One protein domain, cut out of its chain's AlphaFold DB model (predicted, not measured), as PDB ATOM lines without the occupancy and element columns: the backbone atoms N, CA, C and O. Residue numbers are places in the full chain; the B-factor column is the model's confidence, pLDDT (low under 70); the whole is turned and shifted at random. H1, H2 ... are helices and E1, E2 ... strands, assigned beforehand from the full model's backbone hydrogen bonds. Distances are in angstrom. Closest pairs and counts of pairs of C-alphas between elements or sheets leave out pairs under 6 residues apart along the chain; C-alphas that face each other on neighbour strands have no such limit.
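What this domain is: This is residues 4 to 162 of the 169 residues of an uncharacterized protein of Microbacterium aurum (UniProt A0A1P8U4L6). Two sheets face each other as a sandwich with crossed strands: a strongly twisted sheet of six strands and a smaller one of four. H3 covers the large sheet's face away from the small sheet, H4 lies over E10, H1 packs on H3 and H4, and the loop with H2 reaches to the other end of the long axis. The printed part has 159 residues, with four named helices and ten named strands that follow along the chain as H1 E1 E2 E3 E4 E5 E6 E7 E8 H2 E9 E10 H3 H4, a mixed class of helices and strands. The sheets run E1 - E10 - E3 - E4 - E5 - E6 and E2 - E7 - E8 - E9, both antiparallel. The whole is compact, with a radius of gyration of the C-alphas of 15.9 A, yet elongated, spanning 55 by 29 by 29 A.

Where its parts are: H1, residues 4 to 18, is 21.2 A long and begins at C-alpha 4 (53.659, 17.703, -53.116). E1 is residues 19 to 22, and E2 residues 24 to 26. E3, residues 32 to 38, spans 20.1 A; E4 is residues 43 to 48, E5 56 to 60 and E6 71 to 73. E7, residues 77 to 83, spans 17.6 A; E8 is residues 88 to 93, H2 98 to 101 and E9 111 to 114. E10, residues 118 to 124, spans 17.6 A. H3, residues 132 to 147, is 22.6 A long, and H4, residues 153 to 161, ends at C-alpha 161 (34.288, 9.530, -57.149).

How they stand to each other: In the large sheet, E3 E4 E5 E6 form a meander, each strand the antiparallel neighbour of the one before; N 34 and O 46 are 2.8 A apart in the hairpin of E3 and E4. Between the antiparallel neighbours E3 and E10, N 35 and O 122 are within hydrogen-bond range at 2.8 A, and between the antiparallel neighbours E1 and E10, N 20 and O 123 are within hydrogen-bond range at 2.8 A. E1 runs on into E2 at 90 degrees. In the small sheet, N 81 and O 90 of the hairpin E7 and E8 are 2.9 A apart. The sandwich's facing parts are 9.9 A centre to centre, with strands at 59 degrees. H1, H3 and H4 with the large sheet make two layers, helices on one face of a sheet. H3 is over E10, E3 and E4 at a height over the sheet of 9.0 A, its closest C-alphas to E3 being those of Leu 139 and Leu 35, 6.8 A apart. H1 touches H4 with residues 12 to 16 alone, closest at the C-alphas of Thr 16 and Leu 160, 4.9 A. Every O i to N i+4 pair is within hydrogen-bond range in H1, H3 and H4; H2 is too short for one.

The domain as a whole: The C-alphas of Arg 6 and Pro 98 are the two farthest apart, 55.3 A. The printed part has no cut and no long link. Mean pLDDT of the printed part is 79.0, with values under 70 at, among others, residues 62 to 73 and 94 to 112.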
ATOM      1  N   HIS A   4      54.976  17.581 -53.749       63.69
ATOM      2  CA  HIS A   4      53.659  17.703 -53.116       63.69
ATOM      3  C   HIS A   4      52.498  17.215 -53.994       63.69
ATOM      4  O   HIS A   4      51.582  16.569 -53.501       63.69
ATOM      5  N   GLU A   5      52.552  17.446 -55.311       61.53
ATOM      6  CA  GLU A   5      51.511  16.957 -56.229       61.53
ATOM      7  C   GLU A   5      51.536  15.425 -56.326       61.53
ATOM      8  O   GLU A   5      50.485  14.797 -56.373       61.53
ATOM      9  N   ARG A   6      52.727  14.807 -56.314       64.12
ATOM     10  CA  ARG A   6      52.860  13.337 -56.312       64.12
ATOM     11  C   ARG A   6      52.301  12.700 -55.044       64.12
ATOM     12  O   ARG A   6      51.675  11.651 -55.137       64.12
ATOM     13  N   GLU A   7      52.538  13.322 -53.895       77.31
ATOM     14  CA  GLU A   7      52.030  12.852 -52.601       77.31
ATOM     15  C   GLU A   7      50.499  12.965 -52.539       77.31
ATOM     16  O   GLU A   7      49.830  12.010 -52.149       77.31
ATOM     17  N   ALA A   8      49.930  14.079 -53.014       74.69
ATOM     18  CA  ALA A   8      48.482  14.268 -53.076       74.69
ATOM     19  C   ALA A   8      47.796  13.275 -54.032       74.69
ATOM     20  O   ALA A   8      46.728  12.756 -53.719       74.69
ATOM     21  N   GLU A   9      48.398  12.974 -55.187       77.75
ATOM     22  CA  GLU A   9      47.841  11.996 -56.130       77.75
ATOM     23  C   GLU A   9      47.820  10.574 -55.573       77.75
ATOM     24  O   GLU A   9      46.808   9.890 -55.704       77.75
ATOM     25  N   GLN A  10      48.906  10.147 -54.925       82.88
ATOM     26  CA  GLN A  10      48.961   8.840 -54.268       82.88
ATOM     27  C   GLN A  10      47.907   8.737 -53.164       82.88
ATOM     28  O   GLN A  10      47.182   7.748 -53.095       82.88
ATOM     29  N   LEU A  11      47.761   9.793 -52.362       84.06
ATOM     30  CA  LEU A  11      46.769   9.844 -51.297       84.06
ATOM     31  C   LEU A  11      45.329   9.775 -51.827       84.06
ATOM     32  O   LEU A  11      44.492   9.067 -51.272       84.06
ATOM     33  N   VAL A  12      45.031  10.481 -52.922       84.31
ATOM     34  CA  VAL A  12      43.723  10.412 -53.594       84.31
ATOM     35  C   VAL A  12      43.440   8.997 -54.093       84.31
ATOM     36  O   VAL A  12      42.331   8.500 -53.889       84.31
ATOM     37  N   ASP A  13      44.413   8.342 -54.727       84.62
ATOM     38  CA  ASP A  13      44.249   6.985 -55.255       84.62
ATOM     39  C   ASP A  13      43.991   5.978 -54.110       84.62
ATOM     40  O   ASP A  13      43.068   5.160 -54.190       84.62
ATOM     41  N   GLU A  14      44.727   6.090 -53.000       86.50
ATOM     42  CA  GLU A  14      44.520   5.274 -51.796       86.50
ATOM     43  C   GLU A  14      43.139   5.497 -51.162       86.50
ATOM     44  O   GLU A  14      42.422   4.533 -50.869       86.50
ATOM     45  N   LEU A  15      42.724   6.756 -50.990       87.12
ATOM     46  CA  LEU A  15      41.415   7.087 -50.424       87.12
ATOM     47  C   LEU A  15      40.273   6.630 -51.336       87.12
ATOM     48  O   LEU A  15      39.282   6.111 -50.834       87.12
ATOM     49  N   THR A  16      40.417   6.735 -52.658       86.31
ATOM     50  CA  THR A  16      39.413   6.264 -53.633       86.31
ATOM     51  C   THR A  16      39.205   4.748 -53.544       86.31
ATOM     52  O   THR A  16      38.081   4.246 -53.670       86.31
ATOM     53  N   ALA A  17      40.281   4.003 -53.277       87.31
ATOM     54  CA  ALA A  17      40.228   2.557 -53.088       87.31
ATOM     55  C   ALA A  17      39.588   2.143 -51.749       87.31
ATOM     56  O   ALA A  17      39.062   1.036 -51.640       87.31
ATOM     57  N   ARG A  18      39.625   3.008 -50.728       89.06
ATOM     58  CA  ARG A  18      39.180   2.696 -49.355       89.06
ATOM     59  C   ARG A  18      37.835   3.307 -48.979       89.06
ATOM     60  O   ARG A  18      37.122   2.740 -48.151       89.06
ATOM     61  N   ILE A  19      37.476   4.430 -49.588       90.50
ATOM     62  CA  ILE A  19      36.292   5.223 -49.269       90.50
ATOM     63  C   ILE A  19      35.391   5.296 -50.505       90.50
ATOM     64  O   ILE A  19      35.827   5.509 -51.633       90.50
ATOM     65  N   GLU A  20      34.102   5.097 -50.288       91.12
ATOM     66  CA  GLU A  20      33.032   5.437 -51.213       91.12
ATOM     67  C   GLU A  20      32.503   6.821 -50.829       91.12
ATOM     68  O   GLU A  20      31.964   6.993 -49.737       91.12
ATOM     69  N   VAL A  21      32.672   7.828 -51.687       90.31
ATOM     70  CA  VAL A  21      32.125   9.167 -51.424       90.31
ATOM     71  C   VAL A  21      30.615   9.160 -51.639       90.31
ATOM     72  O   VAL A  21      30.122   8.683 -52.659       90.31
ATOM     73  N   LEU A  22      29.887   9.719 -50.676       91.62
ATOM     74  CA  LEU A  22      28.432   9.782 -50.658       91.62
ATOM     75  C   LEU A  22      27.959  11.235 -50.642       91.62
ATOM     76  O   LEU A  22      28.662  12.151 -50.212       91.62
ATOM     77  N   THR A  23      26.719  11.450 -51.068       91.06
ATOM     78  CA  THR A  23      26.052  12.749 -50.916       91.06
ATOM     79  C   THR A  23      25.499  12.935 -49.509       91.06
ATOM     80  O   THR A  23      25.481  14.060 -49.001       91.06
ATOM     81  N   GLU A  24      25.062  11.849 -48.868       94.88
ATOM     82  CA  GLU A  24      24.539  11.875 -47.512       94.88
ATOM     83  C   GLU A  24      24.710  10.560 -46.751       94.88
ATOM     84  O   GLU A  24      24.822   9.482 -47.331       94.88
ATOM     85  N   VAL A  25      24.677  10.682 -45.428       95.88
ATOM     86  CA  VAL A  25      24.521   9.586 -44.471       95.88
ATOM     87  C   VAL A  25      23.482   9.993 -43.432       95.88
ATOM     88  O   VAL A  25      23.406  11.160 -43.038       95.88
ATOM     89  N   SER A  26      22.679   9.031 -42.989       94.81
ATOM     90  CA  SER A  26      21.724   9.188 -41.893       94.81
ATOM     91  C   SER A  26      21.665   7.930 -41.032       94.81
ATOM     92  O   SER A  26      22.218   6.904 -41.411       94.81
ATOM     93  N   ASP A  27      20.960   7.984 -39.909       90.50
ATOM     94  CA  ASP A  27      20.706   6.832 -39.036       90.50
ATOM     95  C   ASP A  27      19.970   5.666 -39.722       90.50
ATOM     96  O   ASP A  27      20.050   4.540 -39.250       90.50
ATOM     97  N   THR A  28      19.341   5.892 -40.880       91.62
ATOM     98  CA  THR A  28      18.721   4.835 -41.699       91.62
ATOM     99  C   THR A  28      19.593   4.366 -42.869       91.62
ATOM    100  O   THR A  28      19.124   3.626 -43.736       91.62
ATOM    101  N   SER A  29      20.836   4.844 -42.974       93.94
ATOM    102  CA  SER A  29      21.770   4.385 -44.006       93.94
ATOM    103  C   SER A  29      22.177   2.918 -43.765       93.94
ATOM    104  O   SER A  29      22.082   2.430 -42.641       93.94
ATOM    105  N   PRO A  30      22.632   2.188 -44.805       93.38
ATOM    106  CA  PRO A  30      23.047   0.793 -44.655       93.38
ATOM    107  C   PRO A  30      24.109   0.594 -43.562       93.38
ATOM    108  O   PRO A  30      24.887   1.514 -43.302       93.38
ATOM    109  N   PRO A  31      24.235  -0.602 -42.966       92.75
ATOM    110  CA  PRO A  31      25.250  -0.816 -41.949       92.75
ATOM    111  C   PRO A  31      26.678  -0.541 -42.448       92.75
ATOM    112  O   PRO A  31      27.053  -0.966 -43.543       92.75
ATOM    113  N   GLY A  32      27.487   0.167 -41.666       92.94
ATOM    114  CA  GLY A  32      28.883   0.462 -41.965       92.94
ATOM    115  C   GLY A  32      29.465   1.606 -41.139       92.94
ATOM    116  O   GLY A  32      28.825   2.147 -40.239       92.94
ATOM    117  N   VAL A  33      30.697   1.972 -41.483       94.44
ATOM    118  CA  VAL A  33      31.434   3.080 -40.871       94.44
ATOM    119  C   VAL A  33      31.529   4.217 -41.877       94.44
ATOM    120  O   VAL A  33      31.975   4.026 -43.013       94.44
ATOM    121  N   TYR A  34      31.105   5.395 -41.447       94.25
ATOM    122  CA  TYR A  34      31.027   6.596 -42.258       94.25
ATOM    123  C   TYR A  34      31.891   7.700 -41.670       94.25
ATOM    124  O   TYR A  34      32.062   7.814 -40.456       94.25
ATOM    125  N   LEU A  35      32.412   8.532 -42.559       93.19
ATOM    126  CA  LEU A  35      33.243   9.680 -42.260       93.19
ATOM    127  C   LEU A  35      32.523  10.934 -42.755       93.19
ATOM    128  O   LEU A  35      32.004  10.950 -43.871       93.19
ATOM    129  N   ALA A  36      32.507  11.989 -41.947       91.88
ATOM    130  CA  ALA A  36      32.016  13.296 -42.370       91.88
ATOM    131  C   ALA A  36      32.979  14.404 -41.944       91.88
ATOM    132  O   ALA A  36      33.488  14.392 -40.823       91.88
ATOM    133  N   THR A  37      33.193  15.387 -42.815       89.62
ATOM    134  CA  THR A  37      33.993  16.584 -42.522       89.62
ATOM    135  C   THR A  37      33.160  17.843 -42.712       89.62
ATOM    136  O   THR A  37      32.192  17.883 -43.476       89.62
ATOM    137  N   THR A  38      33.505  18.893 -41.975       87.69
ATOM    138  CA  THR A  38      32.752  20.150 -41.963       87.69
ATOM    139  C   THR A  38      33.667  21.346 -42.171       87.69
ATOM    140  O   THR A  38      34.865  21.277 -41.918       87.69
ATOM    141  N   GLN A  39      33.092  22.477 -42.575       85.00
ATOM    142  CA  GLN A  39      33.826  23.710 -42.856       85.00
ATOM    143  C   GLN A  39      34.610  24.245 -41.651       85.00
ATOM    144  O   GLN A  39      35.607  24.934 -41.826       85.00
ATOM    145  N   SER A  40      34.192  23.934 -40.421       81.38
ATOM    146  CA  SER A  40      34.944  24.319 -39.218       81.38
ATOM    147  C   SER A  40      36.099  23.361 -38.886       81.38
ATOM    148  O   SER A  40      36.517  23.320 -37.732       81.38
ATOM    149  N   GLY A  41      36.500  22.494 -39.820       78.94
ATOM    150  CA  GLY A  41      37.508  21.448 -39.624       78.94
ATOM    151  C   GLY A  41      37.051  20.280 -38.745       78.94
ATOM    152  O   GLY A  41      37.801  19.336 -38.534       78.94
ATOM    153  N   ALA A  42      35.827  20.309 -38.198       83.81
ATOM    154  CA  ALA A  42      35.357  19.212 -37.358       83.81
ATOM    155  C   ALA A  42      35.083  17.980 -38.223       83.81
ATOM    156  O   ALA A  42      34.452  18.091 -39.281       83.81
ATOM    157  N   ALA A  43      35.514  16.829 -37.722       87.88
ATOM    158  CA  ALA A  43      35.411  15.550 -38.394       87.88
ATOM    159  C   ALA A  43      34.641  14.550 -37.521       87.88
ATOM    160  O   ALA A  43      34.650  14.648 -36.289       87.88
ATOM    161  N   TYR A  44      33.942  13.616 -38.152       89.38
ATOM    162  CA  TYR A  44      33.048  12.677 -37.484       89.38
ATOM    163  C   TYR A  44      33.289  11.266 -38.002       89.38
ATOM    164  O   TYR A  44      33.374  11.070 -39.213       89.38
ATOM    165  N   VAL A  45      33.345  10.306 -37.080       91.94
ATOM    166  CA  VAL A  45      33.164   8.879 -37.370       91.94
ATOM    167  C   VAL A  45      31.756   8.510 -36.928       91.94
ATOM    168  O   VAL A  45      31.354   8.830 -35.807       91.94
ATOM    169  N   ILE A  46      30.998   7.886 -37.819       93.06
ATOM    170  CA  ILE A  46      29.611   7.478 -37.601       93.06
ATOM    171  C   ILE A  46      29.545   5.975 -37.858       93.06
ATOM    172  O   ILE A  46      29.799   5.525 -38.975       93.06
ATOM    173  N   GLU A  47      29.217   5.199 -36.837       93.06
ATOM    174  CA  GLU A  47      29.111   3.745 -36.928       93.06
ATOM    175  C   GLU A  47      27.636   3.346 -36.878       93.06
ATOM    176  O   GLU A  47      26.935   3.598 -35.893       93.06
ATOM    177  N   LEU A  48      27.175   2.710 -37.953       92.56
ATOM    178  CA  LEU A  48      25.842   2.136 -38.091       92.56
ATOM    179  C   LEU A  48      26.011   0.619 -38.178       92.56
ATOM    180  O   LEU A  48      26.206   0.088 -39.260       92.56
ATOM    181  N   MET A  49      26.029  -0.103 -37.061       90.19
ATOM    182  CA  MET A  49      26.324  -1.549 -37.100       90.19
ATOM    183  C   MET A  49      25.065  -2.418 -37.126       90.19
ATOM    184  O   MET A  49      25.076  -3.510 -37.689       90.19
ATOM    185  N   ASP A  50      23.981  -1.926 -36.533       87.06
ATOM    186  CA  ASP A  50      22.711  -2.626 -36.365       87.06
ATOM    187  C   ASP A  50      21.579  -1.625 -36.659       87.06
ATOM    188  O   ASP A  50      21.549  -0.577 -36.010       87.06
ATOM    189  N   PRO A  51      20.686  -1.895 -37.632       84.25
ATOM    190  CA  PRO A  51      19.607  -0.975 -38.002       84.25
ATOM    191  C   PRO A  51      18.593  -0.742 -36.873       84.25
ATOM    192  O   PRO A  51      17.883   0.259 -36.904       84.25
ATOM    193  N   ASP A  52      18.532  -1.637 -35.882       84.75
ATOM    194  CA  ASP A  52      17.620  -1.526 -34.742       84.75
ATOM    195  C   ASP A  52      18.267  -0.818 -33.538       84.75
ATOM    196  O   ASP A  52      17.635  -0.649 -32.489       84.75
ATOM    197  N   ARG A  53      19.536  -0.398 -33.656       83.31
ATOM    198  CA  ARG A  53      20.266   0.312 -32.601       83.31
ATOM    199  C   ARG A  53      20.551   1.753 -32.982       83.31
ATOM    200  O   ARG A  53      20.749   2.104 -34.139       83.31
ATOM    201  N   ALA A  54      20.642   2.576 -31.946       85.31
ATOM    202  CA  ALA A  54      21.136   3.936 -32.050       85.31
ATOM    203  C   ALA A  54      22.538   3.981 -32.699       85.31
ATOM    204  O   ALA A  54      23.375   3.117 -32.408       85.31
ATOM    205  N   PRO A  55      22.815   4.993 -33.539       89.81
ATOM    206  CA  PRO A  55      24.115   5.148 -34.172       89.81
ATOM    207  C   PRO A  55      25.170   5.595 -33.155       89.81
ATOM    208  O   PRO A  55      24.909   6.436 -32.290       89.81
ATOM    209  N   THR A  56      26.403   5.115 -33.307       89.69
ATOM    210  CA  THR A  56      27.540   5.665 -32.559       89.69
ATOM    211  C   THR A  56      28.131   6.820 -33.354       89.69
ATOM    212  O   THR A  56      28.520   6.643 -34.505       89.69
ATOM    213  N   VAL A  57      28.238   8.009 -32.754       88.25
ATOM    214  CA  VAL A  57      28.881   9.167 -33.394       88.25
ATOM    215  C   VAL A  57      30.027   9.673 -32.530       88.25
ATOM    216  O   VAL A  57      29.837  10.092 -31.385       88.25
ATOM    217  N   ILE A  58      31.225   9.683 -33.104       87.56
ATOM    218  CA  ILE A  58      32.442  10.187 -32.474       87.56
ATOM    219  C   ILE A  58      32.844  11.466 -33.190       87.56
ATOM    220  O   ILE A  58      33.025  11.484 -34.408       87.56
ATOM    221  N   ARG A  59      32.994  12.548 -32.427       85.38
ATOM    222  CA  ARG A  59      33.424  13.842 -32.955       85.38
ATOM    223  C   ARG A  59      34.896  14.093 -32.649       85.38
ATOM    224  O   ARG A  59      35.336  13.914 -31.514       85.38
ATOM    225  N   TYR A  60      35.593  14.626 -33.645       82.75
ATOM    226  CA  TYR A  60      36.967  15.106 -33.584       82.75
ATOM    227  C   TYR A  60      36.977  16.614 -33.866       82.75
ATOM    228  O   TYR A  60      36.365  17.094 -34.826       82.75
ATOM    229  N   HIS A  61      37.604  17.387 -32.980       74.12
ATOM    230  CA  HIS A  61      37.653  18.846 -33.086       74.12
ATOM    231  C   HIS A  61      38.671  19.325 -34.135       74.12
ATOM    232  O   HIS A  61      39.735  18.737 -34.301       74.12
ATOM    233  N   GLY A  62      38.322  20.418 -34.822       57.59
ATOM    234  CA  GLY A  62      38.915  20.853 -36.090       57.59
ATOM    235  C   GLY A  62      40.252  21.584 -36.067       57.59
ATOM    236  O   GLY A  62      40.467  22.417 -36.934       57.59
ATOM    237  N   ASP A  63      41.158  21.253 -35.146       55.66
ATOM    238  CA  ASP A  63      42.580  21.554 -35.376       55.66
ATOM    239  C   ASP A  63      43.226  20.282 -35.951       55.66
ATOM    240  O   ASP A  63      43.834  19.470 -35.239       55.66
ATOM    241  N   ALA A  64      42.984  20.071 -37.245       50.00
ATOM    242  CA  ALA A  64      43.110  18.796 -37.946       50.00
ATOM    243  C   ALA A  64      44.521  18.192 -38.014       50.00
ATOM    244  O   ALA A  64      44.655  16.980 -38.160       50.00
ATOM    245  N   HIS A  65      45.583  18.969 -37.810       46.03
ATOM    246  CA  HIS A  65      46.944  18.423 -37.838       46.03
ATOM    247  C   HIS A  65      47.399  17.777 -36.519       46.03
ATOM    248  O   HIS A  65      48.369  17.022 -36.516       46.03
ATOM    249  N   GLY A  66      46.725  18.048 -35.391       47.16
ATOM    250  CA  GLY A  66      47.242  17.657 -34.070       47.16
ATOM    251  C   GLY A  66      46.221  17.168 -33.048       47.16
ATOM    252  O   GLY A  66      46.627  16.640 -32.014       47.16
ATOM    253  N   LYS A  67      44.912  17.321 -33.295       50.47
ATOM    254  CA  LYS A  67      43.877  17.061 -32.275       50.47
ATOM    255  C   LYS A  67      42.877  15.961 -32.617       50.47
ATOM    256  O   LYS A  67      41.894  15.812 -31.893       50.47
ATOM    257  N   ILE A  68      43.167  15.095 -33.596       56.91
ATOM    258  CA  ILE A  68      42.478  13.794 -33.772       56.91
ATOM    259  C   ILE A  68      42.943  12.818 -32.659       56.91
ATOM    260  O   ILE A  68      43.464  11.731 -32.887       56.91
ATOM    261  N   HIS A  69      42.834  13.299 -31.428       50.50
ATOM    262  CA  HIS A  69      43.178  12.721 -30.134       50.50
ATOM    263  C   HIS A  69      42.190  13.244 -29.079       50.50
ATOM    264  O   HIS A  69      41.900  12.531 -28.126       50.50
ATOM    265  N   ASP A  70      41.639  14.455 -29.270       54.97
ATOM    266  CA  ASP A  70      40.515  14.980 -28.494       54.97
ATOM    267  C   ASP A  70      39.220  14.354 -29.021       54.97
ATOM    268  O   ASP A  70      38.470  14.928 -29.819       54.97
ATOM    269  N   THR A  71      39.051  13.083 -28.663       63.53
ATOM    270  CA  THR A  71      37.885  12.295 -29.019       63.53
ATOM    271  C   THR A  71      36.817  12.524 -27.971       63.53
ATOM    272  O   THR A  71      37.001  12.287 -26.778       63.53
ATOM    273  N   ARG A  72      35.651  12.974 -28.425       60.41
ATOM    274  CA  ARG A  72      34.462  12.943 -27.586       60.41
ATOM    275  C   ARG A  72      33.433  12.092 -28.296       60.41
ATOM    276  O   ARG A  72      32.796  12.544 -29.250       60.41
ATOM    277  N   SER A  73      33.306  10.847 -27.831       62.69
ATOM    278  CA  SER A  73      32.091  10.082 -28.093       62.69
ATOM    279  C   SER A  73      30.914  10.939 -27.642       62.69
ATOM    280  O   SER A  73      30.987  11.600 -26.598       62.69
ATOM    281  N   LEU A  74      29.882  11.007 -28.472       70.00
ATOM    282  CA  LEU A  74      28.638  11.672 -28.129       70.00
ATOM    283  C   LEU A  74      27.718  10.583 -27.555       70.00
ATOM    284  O   LEU A  74      27.101   9.860 -28.333       70.00
ATOM    285  N   PRO A  75      27.681  10.373 -26.223       66.62
ATOM    286  CA  PRO A  75      26.784   9.379 -25.641       66.62
ATOM    287  C   PRO A  75      25.321   9.767 -25.893       66.62
ATOM    288  O   PRO A  75      25.012  10.949 -25.998       66.62
ATOM    289  N   GLY A  76      24.423   8.782 -25.974       67.81
ATOM    290  CA  GLY A  76      22.983   9.030 -26.135       67.81
ATOM    291  C   GLY A  76      22.582   9.608 -27.497       67.81
ATOM    292  O   GLY A  76      21.594  10.328 -27.595       67.81
ATOM    293  N   VAL A  77      23.339   9.362 -28.571       79.44
ATOM    294  CA  VAL A  77      22.877   9.733 -29.918       79.44
ATOM    295  C   VAL A  77      21.785   8.760 -30.349       79.44
ATOM    296  O   VAL A  77      22.000   7.558 -30.343       79.44
ATOM    297  N   HIS A  78      20.626   9.275 -30.760       82.69
ATOM    298  CA  HIS A  78      19.516   8.457 -31.275       82.69
ATOM    299  C   HIS A  78      19.326   8.596 -32.783       82.69
ATOM    300  O   HIS A  78      18.615   7.804 -33.385       82.69
ATOM    301  N   GLY A  79      19.935   9.611 -33.391       87.38
ATOM    302  CA  GLY A  79      19.844   9.839 -34.824       87.38
ATOM    303  C   GLY A  79      20.882  10.840 -35.296       87.38
ATOM    304  O   GLY A  79      21.394  11.656 -34.523       87.38
ATOM    305  N   CYS A  80      21.201  10.799 -36.579       91.56
ATOM    306  CA  CYS A  80      22.129  11.743 -37.180       91.56
ATOM    307  C   CYS A  80      21.848  11.875 -38.669       91.56
ATOM    308  O   CYS A  80      21.357  10.944 -39.297       91.56
ATOM    309  N   ARG A  81      22.198  13.019 -39.250       94.56
ATOM    310  CA  ARG A  81      22.235  13.189 -40.700       94.56
ATOM    311  C   ARG A  81      23.343  14.141 -41.080       94.56
ATOM    312  O   ARG A  81      23.485  15.198 -40.473       94.56
ATOM    313  N   PHE A  82      24.068  13.795 -42.128       94.88
ATOM    314  CA  PHE A  82      25.083  14.637 -42.740       94.88
ATOM    315  C   PHE A  82      24.878  14.593 -44.245       94.88
ATOM    316  O   PHE A  82      24.782  13.515 -44.823       94.88
ATOM    317  N   ASN A  83      24.778  15.755 -44.878       94.06
ATOM    318  CA  ASN A  83      24.492  15.872 -46.297       94.06
ATOM    319  C   ASN A  83      25.424  16.923 -46.917       94.06
ATOM    320  O   ASN A  83      25.285  18.123 -46.677       94.06
ATOM    321  N   ALA A  84      26.373  16.451 -47.722       89.94
ATOM    322  CA  ALA A  84      27.380  17.259 -48.406       89.94
ATOM    323  C   ALA A  84      26.773  18.175 -49.481       89.94
ATOM    324  O   ALA A  84      27.236  19.294 -49.699       89.94
ATOM    325  N   GLN A  85      25.699  17.725 -50.137       89.25
ATOM    326  CA  GLN A  85      25.056  18.466 -51.223       89.25
ATOM    327  C   GLN A  85      24.365  19.742 -50.722       89.25
ATOM    328  O   GLN A  85      24.488  20.808 -51.321       89.25
ATOM    329  N   THR A  86      23.638  19.634 -49.613       89.25
ATOM    330  CA  THR A  86      22.929  20.752 -48.969       89.25
ATOM    331  C   THR A  86      23.795  21.476 -47.940       89.25
ATOM    332  O   THR A  86      23.486  22.601 -47.553       89.25
ATOM    333  N   GLY A  87      24.879  20.842 -47.486       87.62
ATOM    334  CA  GLY A  87      25.728  21.324 -46.402       87.62
ATOM    335  C   GLY A  87      25.131  21.132 -45.005       87.62
ATOM    336  O   GLY A  87      25.705  21.619 -44.033       87.62
ATOM    337  N   VAL A  88      23.987  20.456 -44.883       90.62
ATOM    338  CA  VAL A  88      23.284  20.263 -43.610       90.62
ATOM    339  C   VAL A  88      23.912  19.111 -42.834       90.62
ATOM    340  O   VAL A  88      24.066  18.011 -43.357       90.62
ATOM    341  N   GLY A  89      24.212  19.346 -41.558       91.06
ATOM    342  CA  GLY A  89      24.554  18.292 -40.609       91.06
ATOM    343  C   GLY A  89      23.815  18.498 -39.297       91.06
ATOM    344  O   GLY A  89      23.780  19.614 -38.774       91.06
ATOM    345  N   TYR A  90      23.204  17.440 -38.772       89.38
ATOM    346  CA  TYR A  90      22.578  17.444 -37.459       89.38
ATOM    347  C   TYR A  90      22.777  16.127 -36.718       89.38
ATOM    348  O   TYR A  90      22.843  15.048 -37.305       89.38
ATOM    349  N   ILE A  91      22.831  16.232 -35.395       87.38
ATOM    350  CA  ILE A  91      22.899  15.099 -34.474       87.38
ATOM    351  C   ILE A  91      21.738  15.244 -33.494       87.38
ATOM    352  O   ILE A  91      21.505  16.338 -32.968       87.38
ATOM    353  N   VAL A  92      21.001  14.154 -33.290       83.12
ATOM    354  CA  VAL A  92      19.844  14.066 -32.399       83.12
ATOM    355  C   VAL A  92      20.236  13.285 -31.148       83.12
ATOM    356  O   VAL A  92      20.719  12.156 -31.238       83.12
ATOM    357  N   TRP A  93      19.999  13.882 -29.982       75.00
ATOM    358  CA  TRP A  93      20.409  13.359 -28.678       75.00
ATOM    359  C   TRP A  93      19.285  13.494 -27.636       75.00
ATOM    360  O   TRP A  93      18.629  14.536 -27.557       75.00
ATOM    361  N   TRP A  94      19.073  12.442 -26.839       66.31
ATOM    362  CA  TRP A  94      18.177  12.349 -25.689       66.31
ATOM    363  C   TRP A  94      18.924  11.777 -24.459       66.31
ATOM    364  O   TRP A  94      19.898  11.046 -24.602       66.31
ATOM    365  N   LYS A  95      18.494  12.125 -23.238       63.19
ATOM    366  CA  LYS A  95      18.996  11.470 -22.015       63.19
ATOM    367  C   LYS A  95      18.113  10.266 -21.713       63.19
ATOM    368  O   LYS A  95      16.895  10.429 -21.595       63.19
ATOM    369  N   ASP A  96      18.712   9.097 -21.542       59.47
ATOM    370  CA  ASP A  96      17.972   7.839 -21.405       59.47
ATOM    371  C   ASP A  96      17.620   7.512 -19.948       59.47
ATOM    372  O   ASP A  96      16.709   6.722 -19.690       59.47
ATOM    373  N   SER A  97      18.282   8.138 -18.965       58.78
ATOM    374  CA  SER A  97      18.066   7.824 -17.547       58.78
ATOM    375  C   SER A  97      17.802   9.053 -16.672       58.78
ATOM    376  O   SER A  97      18.490  10.059 -16.829       58.78
ATOM    377  N   PRO A  98      16.879   8.984 -15.678       59.38
ATOM    378  CA  PRO A  98      16.653  10.018 -14.653       59.38
ATOM    379  C   PRO A  98      17.935  10.552 -13.988       59.38
ATOM    380  O   PRO A  98      18.000  11.720 -13.607       59.38
ATOM    381  N   ALA A  99      18.962   9.706 -13.871       68.06
ATOM    382  CA  ALA A  99      20.268  10.074 -13.333       68.06
ATOM    383  C   ALA A  99      21.021  11.055 -14.249       68.06
ATOM    384  O   ALA A  99      21.584  12.031 -13.757       68.06
ATOM    385  N   GLU A 100      20.965  10.860 -15.568       62.38
ATOM    386  CA  GLU A 100      21.580  11.767 -16.542       62.38
ATOM    387  C   GLU A 100      20.922  13.147 -16.534       62.38
ATOM    388  O   GLU A 100      21.605  14.139 -16.779       62.38
ATOM    389  N   TYR A 101      19.617  13.264 -16.244       59.34
ATOM    390  CA  TYR A 101      18.924  14.566 -16.240       59.34
ATOM    391  C   TYR A 101      19.535  15.545 -15.234       59.34
ATOM    392  O   TYR A 101      19.572  16.743 -15.511       59.34
ATOM    393  N   ASN A 102      20.055  15.029 -14.119       62.97
ATOM    394  CA  ASN A 102      20.656  15.822 -13.050       62.97
ATOM    395  C   ASN A 102      22.166  16.038 -13.215       62.97
ATOM    396  O   ASN A 102      22.742  16.813 -12.455       62.97
ATOM    397  N   ASP A 103      22.809  15.384 -14.185       63.03
ATOM    398  CA  ASP A 103      24.218  15.608 -14.497       63.03
ATOM    399  C   ASP A 103      24.352  16.804 -15.469       63.03
ATOM    400  O   ASP A 103      23.897  16.727 -16.618       63.03
ATOM    401  N   PRO A 104      24.949  17.934 -15.035       57.25
ATOM    402  CA  PRO A 104      25.157  19.108 -15.882       57.25
ATOM    403  C   PRO A 104      26.284  18.911 -16.908       57.25
ATOM    404  O   PRO A 104      26.398  19.695 -17.850       57.25
ATOM    405  N   THR A 105      27.125  17.889 -16.731       61.06
ATOM    406  CA  THR A 105      28.165  17.494 -17.685       61.06
ATOM    407  C   THR A 105      27.639  16.515 -18.732       61.06
ATOM    408  O   THR A 105      28.195  16.466 -19.836       61.06
ATOM    409  N   ALA A 106      26.541  15.812 -18.419       55.16
ATOM    410  CA  ALA A 106      25.754  15.023 -19.356       55.16
ATOM    411  C   ALA A 106      24.961  15.962 -20.281       55.16
ATOM    412  O   ALA A 106      24.134  16.759 -19.814       55.16
ATOM    413  N   PRO A 107      25.195  15.916 -21.597       50.94
ATOM    414  CA  PRO A 107      24.574  16.889 -22.489       50.94
ATOM    415  C   PRO A 107      23.056  16.734 -22.633       50.94
ATOM    416  O   PRO A 107      22.475  15.701 -22.325       50.94
ATOM    417  N   TYR A 108      22.412  17.839 -23.013       50.62
ATOM    418  CA  TYR A 108      20.979  18.094 -22.838       50.62
ATOM    419  C   TYR A 108      20.040  17.234 -23.706       50.62
ATOM    420  O   TYR A 108      20.381  16.805 -24.802       50.62
ATOM    421  N   VAL A 109      18.812  17.054 -23.203       54.06
ATOM    422  CA  VAL A 109      17.710  16.288 -23.815       54.06
ATOM    423  C   VAL A 109      17.122  17.010 -25.027       54.06
ATOM    424  O   VAL A 109      16.815  18.198 -24.940       54.06
ATOM    425  N   GLY A 110      16.865  16.280 -26.117       55.16
ATOM    426  CA  GLY A 110      16.003  16.721 -27.219       55.16
ATOM    427  C   GLY A 110      16.600  17.830 -28.083       55.16
ATOM    428  O   GLY A 110      15.881  18.496 -28.828       55.16
ATOM    429  N   THR A 111      17.907  18.065 -27.982       59.50
ATOM    430  CA  THR A 111      18.568  19.103 -28.769       59.50
ATOM    431  C   THR A 111      18.999  18.553 -30.117       59.50
ATOM    432  O   THR A 111      19.819  17.641 -30.197       59.50
ATOM    433  N   LEU A 112      18.489  19.168 -31.183       69.00
ATOM    434  CA  LEU A 112      19.086  19.059 -32.504       69.00
ATOM    435  C   LEU A 112      20.305  19.980 -32.543       69.00
ATOM    436  O   LEU A 112      20.171  21.203 -32.480       69.00
ATOM    437  N   ARG A 113      21.504  19.403 -32.632       73.81
ATOM    438  CA  ARG A 113      22.723  20.197 -32.796       73.81
ATOM    439  C   ARG A 113      23.088  20.258 -34.267       73.81
ATOM    440  O   ARG A 113      23.557  19.267 -34.819       73.81
ATOM    441  N   ALA A 114      22.910  21.428 -34.875       81.81
ATOM    442  CA  ALA A 114      23.449  21.688 -36.202       81.81
ATOM    443  C   ALA A 114      24.986  21.726 -36.155       81.81
ATOM    444  O   ALA A 114      25.581  22.296 -35.232       81.81
ATOM    445  N   THR A 115      25.632  21.117 -37.144       83.81
ATOM    446  CA  THR A 115      27.072  21.270 -37.374       83.81
ATOM    447  C   THR A 115      27.341  22.529 -38.197       83.81
ATOM    448  O   THR A 115      26.426  23.149 -38.741       83.81
ATOM    449  N   SER A 116      28.612  22.911 -38.332       85.25
ATOM    450  CA  SER A 116      29.008  23.773 -39.450       85.25
ATOM    451  C   SER A 116      28.763  23.042 -40.781       85.25
ATOM    452  O   SER A 116      28.492  21.835 -40.788       85.25
ATOM    453  N   ARG A 117      28.830  23.775 -41.901       89.31
ATOM    454  CA  ARG A 117      28.513  23.248 -43.234       89.31
ATOM    455  C   ARG A 117      29.253  21.933 -43.495       89.31
ATOM    456  O   ARG A 117      30.481  21.922 -43.454       89.31
ATOM    457  N   VAL A 118      28.517  20.857 -43.766       90.31
ATOM    458  CA  VAL A 118      29.099  19.571 -44.175       90.31
ATOM    459  C   VAL A 118      29.747  19.758 -45.537       90.31
ATOM    460  O   VAL A 118      29.120  20.284 -46.457       90.31
ATOM    461  N   LEU A 119      31.014  19.374 -45.634       87.88
ATOM    462  CA  LEU A 119      31.750  19.408 -46.885       87.88
ATOM    463  C   LEU A 119      31.615  18.046 -47.540       87.88
ATOM    464  O   LEU A 119      30.897  17.931 -48.525       87.88
ATOM    465  N   LEU A 120      32.191  17.010 -46.938       90.12
ATOM    466  CA  LEU A 120      32.261  15.684 -47.533       90.12
ATOM    467  C   LEU A 120      31.658  14.622 -46.614       90.12
ATOM    468  O   LEU A 120      31.775  14.707 -45.390       90.12
ATOM    469  N   VAL A 121      31.031  13.617 -47.227       92.56
ATOM    470  CA  VAL A 121      30.589  12.380 -46.580       92.56
ATOM    471  C   VAL A 121      31.185  11.204 -47.346       92.56
ATOM    472  O   VAL A 121      31.187  11.198 -48.575       92.56
ATOM    473  N   GLY A 122      31.691  10.205 -46.631       92.88
ATOM    474  CA  GLY A 122      32.186   8.971 -47.227       92.88
ATOM    475  C   GLY A 122      31.864   7.753 -46.374       92.88
ATOM    476  O   GLY A 122      31.690   7.864 -45.164       92.88
ATOM    477  N   ARG A 123      31.789   6.584 -47.002       94.00
ATOM    478  CA  ARG A 123      31.654   5.278 -46.355       94.00
ATOM    479  C   ARG A 123      32.927   4.478 -46.567       94.00
ATOM    480  O   ARG A 123      33.442   4.422 -47.679       94.00
ATOM    481  N   ILE A 124      33.429   3.831 -45.526       92.94
ATOM    482  CA  ILE A 124      34.576   2.930 -45.660       92.94
ATOM    483  C   ILE A 124      34.095   1.644 -46.343       92.94
ATOM    484  O   ILE A 124      33.160   1.000 -45.865       92.94
ATOM    485  N   ARG A 125      34.710   1.283 -47.477       89.38
ATOM    486  CA  ARG A 125      34.248   0.181 -48.345       89.38
ATOM    487  C   ARG A 125      34.304  -1.190 -47.662       89.38
ATOM    488  O   ARG A 125      33.432  -2.014 -47.908       89.38
ATOM    489  N   ASP A 126      35.290  -1.417 -46.794       84.00
ATOM    490  CA  ASP A 126      35.446  -2.653 -46.012       84.00
ATOM    491  C   ASP A 126      35.173  -2.417 -44.519       84.00
ATOM    492  O   ASP A 126      35.982  -2.705 -43.634       84.00
ATOM    493  N   SER A 127      34.022  -1.815 -44.216       75.62
ATOM    494  CA  SER A 127      33.685  -1.401 -42.850       75.62
ATOM    495  C   SER A 127      33.582  -2.556 -41.845       75.62
ATOM    496  O   SER A 127      33.654  -2.306 -40.650       75.62
ATOM    497  N   ALA A 128      33.407  -3.804 -42.296       70.12
ATOM    498  CA  ALA A 128      33.311  -4.971 -41.413       70.12
ATOM    499  C   ALA A 128      34.676  -5.415 -40.854       70.12
ATOM    500  O   ALA A 128      34.735  -5.940 -39.745       70.12
ATOM    501  N   ALA A 129      35.759  -5.199 -41.606       66.44
ATOM    502  CA  ALA A 129      37.131  -5.474 -41.172       66.44
ATOM    503  C   ALA A 129      37.857  -4.221 -40.644       66.44
ATOM    504  O   ALA A 129      38.989  -4.313 -40.169       66.44
ATOM    505  N   THR A 130      37.223  -3.052 -40.743       77.06
ATOM    506  CA  THR A 130      37.810  -1.774 -40.339       77.06
ATOM    507  C   THR A 130      37.726  -1.603 -38.829       77.06
ATOM    508  O   THR A 130      36.635  -1.559 -38.261       77.06
ATOM    509  N   ASP A 131      38.877  -1.459 -38.179       80.00
ATOM    510  CA  ASP A 131      38.939  -1.064 -36.776       80.00
ATOM    511  C   ASP A 131      38.934   0.469 -36.609       80.00
ATOM    512  O   ASP A 131      39.056   1.248 -37.561       80.00
ATOM    513  N   SER A 132      38.801   0.927 -35.362       76.19
ATOM    514  CA  SER A 132      38.807   2.358 -35.042       76.19
ATOM    515  C   SER A 132      40.120   3.057 -35.416       76.19
ATOM    516  O   SER A 132      40.127   4.270 -35.619       76.19
ATOM    517  N   VAL A 133      41.241   2.327 -35.477       82.44
ATOM    518  CA  VAL A 133      42.558   2.893 -35.808       82.44
ATOM    519  C   VAL A 133      42.608   3.234 -37.293       82.44
ATOM    520  O   VAL A 133      43.002   4.344 -37.651       82.44
ATOM    521  N   GLU A 134      42.146   2.323 -38.142       84.44
ATOM    522  CA  GLU A 134      42.053   2.521 -39.583       84.44
ATOM    523  C   GLU A 134      41.045   3.622 -39.933       84.44
ATOM    524  O   GLU A 134      41.359   4.511 -40.725       84.44
ATOM    525  N   ALA A 135      39.871   3.643 -39.289       84.44
ATOM    526  CA  ALA A 135      38.895   4.716 -39.484       84.44
ATOM    527  C   ALA A 135      39.486   6.099 -39.147       84.44
ATOM    528  O   ALA A 135      39.298   7.066 -39.888       84.44
ATOM    529  N   VAL A 136      40.260   6.191 -38.059       84.00
ATOM    530  CA  VAL A 136      40.961   7.420 -37.664       84.00
ATOM    531  C   VAL A 136      42.083   7.784 -38.636       84.00
ATOM    532  O   VAL A 136      42.257   8.970 -38.931       84.00
ATOM    533  N   ARG A 137      42.845   6.806 -39.144       86.31
ATOM    534  CA  ARG A 137      43.888   7.033 -40.156       86.31
ATOM    535  C   ARG A 137      43.287   7.637 -41.426       86.31
ATOM    536  O   ARG A 137      43.720   8.706 -41.846       86.31
ATOM    537  N   LEU A 138      42.233   7.019 -41.959       87.00
ATOM    538  CA  LEU A 138      41.521   7.500 -43.143       87.00
ATOM    539  C   LEU A 138      40.927   8.898 -42.929       87.00
ATOM    540  O   LEU A 138      40.983   9.743 -43.819       87.00
ATOM    541  N   LEU A 139      40.403   9.183 -41.733       85.69
ATOM    542  CA  LEU A 139      39.889  10.511 -41.395       85.69
ATOM    543  C   LEU A 139      40.991  11.584 -41.379       85.69
ATOM    544  O   LEU A 139      40.761  12.700 -41.847       85.69
ATOM    545  N   ARG A 140      42.185  11.259 -40.856       83.31
ATOM    546  CA  ARG A 140      43.356  12.158 -40.869       83.31
ATOM    547  C   ARG A 140      43.774  12.487 -42.296       83.31
ATOM    548  O   ARG A 140      43.940  13.656 -42.626       83.31
ATOM    549  N   GLU A 141      43.894  11.459 -43.125       85.88
ATOM    550  CA  GLU A 141      44.272  11.567 -44.535       85.88
ATOM    551  C   GLU A 141      43.273  12.402 -45.333       85.88
ATOM    552  O   GLU A 141      43.658  13.340 -46.030       85.88
ATOM    553  N   LEU A 142      41.979  12.136 -45.153       83.75
ATOM    554  CA  LEU A 142      40.914  12.901 -45.786       83.75
ATOM    555  C   LEU A 142      40.929  14.377 -45.365       83.75
ATOM    556  O   LEU A 142      40.730  15.258 -46.198       83.75
ATOM    557  N   THR A 143      41.151  14.657 -44.078       81.31
ATOM    558  CA  THR A 143      41.154  16.040 -43.583       81.31
ATOM    559  C   THR A 143      42.372  16.806 -44.093       81.31
ATOM    560  O   THR A 143      42.212  17.921 -44.578       81.31
ATOM    561  N   ALA A 144      43.557  16.186 -44.083       79.38
ATOM    562  CA  ALA A 144      44.767  16.786 -44.641       79.38
ATOM    563  C   ALA A 144      44.603  17.131 -46.131       79.38
ATOM    564  O   ALA A 144      45.025  18.197 -46.570       79.38
ATOM    565  N   LEU A 145      43.941  16.260 -46.897       78.50
ATOM    566  CA  LEU A 145      43.688  16.472 -48.319       78.50
ATOM    567  C   LEU A 145      42.693  17.611 -48.592       78.50
ATOM    568  O   LEU A 145      42.844  18.347 -49.561       78.50
ATOM    569  N   LEU A 146      41.681  17.774 -47.736       76.62
ATOM    570  CA  LEU A 146      40.693  18.857 -47.840       76.62
ATOM    571  C   LEU A 146      41.259  20.234 -47.468       76.62
ATOM    572  O   LEU A 146      40.686  21.251 -47.855       76.62
ATOM    573  N   GLU A 147      42.344  20.265 -46.698       75.19
ATOM    574  CA  GLU A 147      43.028  21.490 -46.284       75.19
ATOM    575  C   GLU A 147      44.134  21.915 -47.263       75.19
ATOM    576  O   GLU A 147      44.644  23.030 -47.144       75.19
ATOM    577  N   ASP A 148      44.483  21.075 -48.247       74.56
ATOM    578  CA  ASP A 148      45.484  21.403 -49.261       74.56
ATOM    579  C   ASP A 148      44.963  22.513 -50.200       74.56
ATOM    580  O   ASP A 148      44.056  22.280 -51.007       74.56
ATOM    581  N   PRO A 149      45.541  23.730 -50.156       70.31
ATOM    582  CA  PRO A 149      45.072  24.859 -50.955       70.31
ATOM    583  C   PRO A 149      45.346  24.695 -52.456       70.31
ATOM    584  O   PRO A 149      44.844  25.486 -53.254       70.31
ATOM    585  N   SER A 150      46.168  23.719 -52.854       71.12
ATOM    586  CA  SER A 150      46.424  23.400 -54.260       71.12
ATOM    587  C   SER A 150      45.314  22.559 -54.894       71.12
ATOM    588  O   SER A 150      45.222  22.494 -56.123       71.12
ATOM    589  N   LEU A 151      44.446  21.948 -54.080       67.56
ATOM    590  CA  LEU A 151      43.348  21.108 -54.537       67.56
ATOM    591  C   LEU A 151      42.036  21.900 -54.548       67.56
ATOM    592  O   LEU A 151      41.546  22.360 -53.520       67.56
ATOM    593  N   ASP A 152      41.425  22.031 -55.729       76.12
ATOM    594  CA  ASP A 152      40.042  22.500 -55.822       76.12
ATOM    595  C   ASP A 152      39.106  21.458 -55.203       76.12
ATOM    596  O   ASP A 152      39.149  20.283 -55.568       76.12
ATOM    597  N   TYR A 153      38.227  21.893 -54.301       73.69
ATOM    598  CA  TYR A 153      37.294  21.023 -53.592       73.69
ATOM    599  C   TYR A 153      36.386  20.233 -54.548       73.69
ATOM    600  O   TYR A 153      36.205  19.026 -54.379       73.69
ATOM    601  N   ALA A 154      35.830  20.888 -55.575       75.00
ATOM    602  CA  ALA A 154      34.977  20.205 -56.547       75.00
ATOM    603  C   ALA A 154      35.789  19.187 -57.362       75.00
ATOM    604  O   ALA A 154      35.358  18.045 -57.534       75.00
ATOM    605  N   GLY A 155      36.994  19.571 -57.789       77.00
ATOM    606  CA  GLY A 155      37.958  18.666 -58.410       77.00
ATOM    607  C   GLY A 155      38.324  17.466 -57.531       77.00
ATOM    608  O   GLY A 155      38.342  16.340 -58.020       77.00
ATOM    609  N   LEU A 156      38.559  17.667 -56.235       78.00
ATOM    610  CA  LEU A 156      38.894  16.606 -55.288       78.00
ATOM    611  C   LEU A 156      37.748  15.600 -55.131       78.00
ATOM    612  O   LEU A 156      37.971  14.397 -55.245       78.00
ATOM    613  N   VAL A 157      36.517  16.083 -54.926       79.62
ATOM    614  CA  VAL A 157      35.327  15.222 -54.838       79.62
ATOM    615  C   VAL A 157      35.169  14.391 -56.111       79.62
ATOM    616  O   VAL A 157      34.953  13.184 -56.035       79.62
ATOM    617  N   LEU A 158      35.322  15.012 -57.285       79.75
ATOM    618  CA  LEU A 158      35.253  14.305 -58.565       79.75
ATOM    619  C   LEU A 158      36.338  13.229 -58.689       79.75
ATOM    620  O   LEU A 158      36.046  12.131 -59.158       79.75
ATOM    621  N   ARG A 159      37.567  13.505 -58.241       79.00
ATOM    622  CA  ARG A 159      38.660  12.518 -58.258       79.00
ATOM    623  C   ARG A 159      38.365  11.332 -57.342       79.00
ATOM    624  O   ARG A 159      38.516  10.204 -57.782       79.00
ATOM    625  N   LEU A 160      37.860  11.576 -56.132       81.31
ATOM    626  CA  LEU A 160      37.477  10.507 -55.200       81.31
ATOM    627  C   LEU A 160      36.289   9.661 -55.698       81.31
ATOM    628  O   LEU A 160      36.149   8.499 -55.322       81.31
ATOM    629  N   LEU A 161      35.420  10.233 -56.536       76.50
ATOM    630  CA  LEU A 161      34.288   9.530 -57.149       76.50
ATOM    631  C   LEU A 161      34.664   8.736 -58.402       76.50
ATOM    632  O   LEU A 161      33.894   7.870 -58.814       76.50
ATOM    633  N   THR A 162      35.806   9.035 -59.020       72.94
ATOM    634  CA  THR A 162      36.214   8.439 -60.294       72.94
ATOM    635  C   THR A 162      37.415   7.529 -60.047       72.94
ATOM    636  O   THR A 162      38.546   8.015 -60.022       72.94
TER     637      THR A 162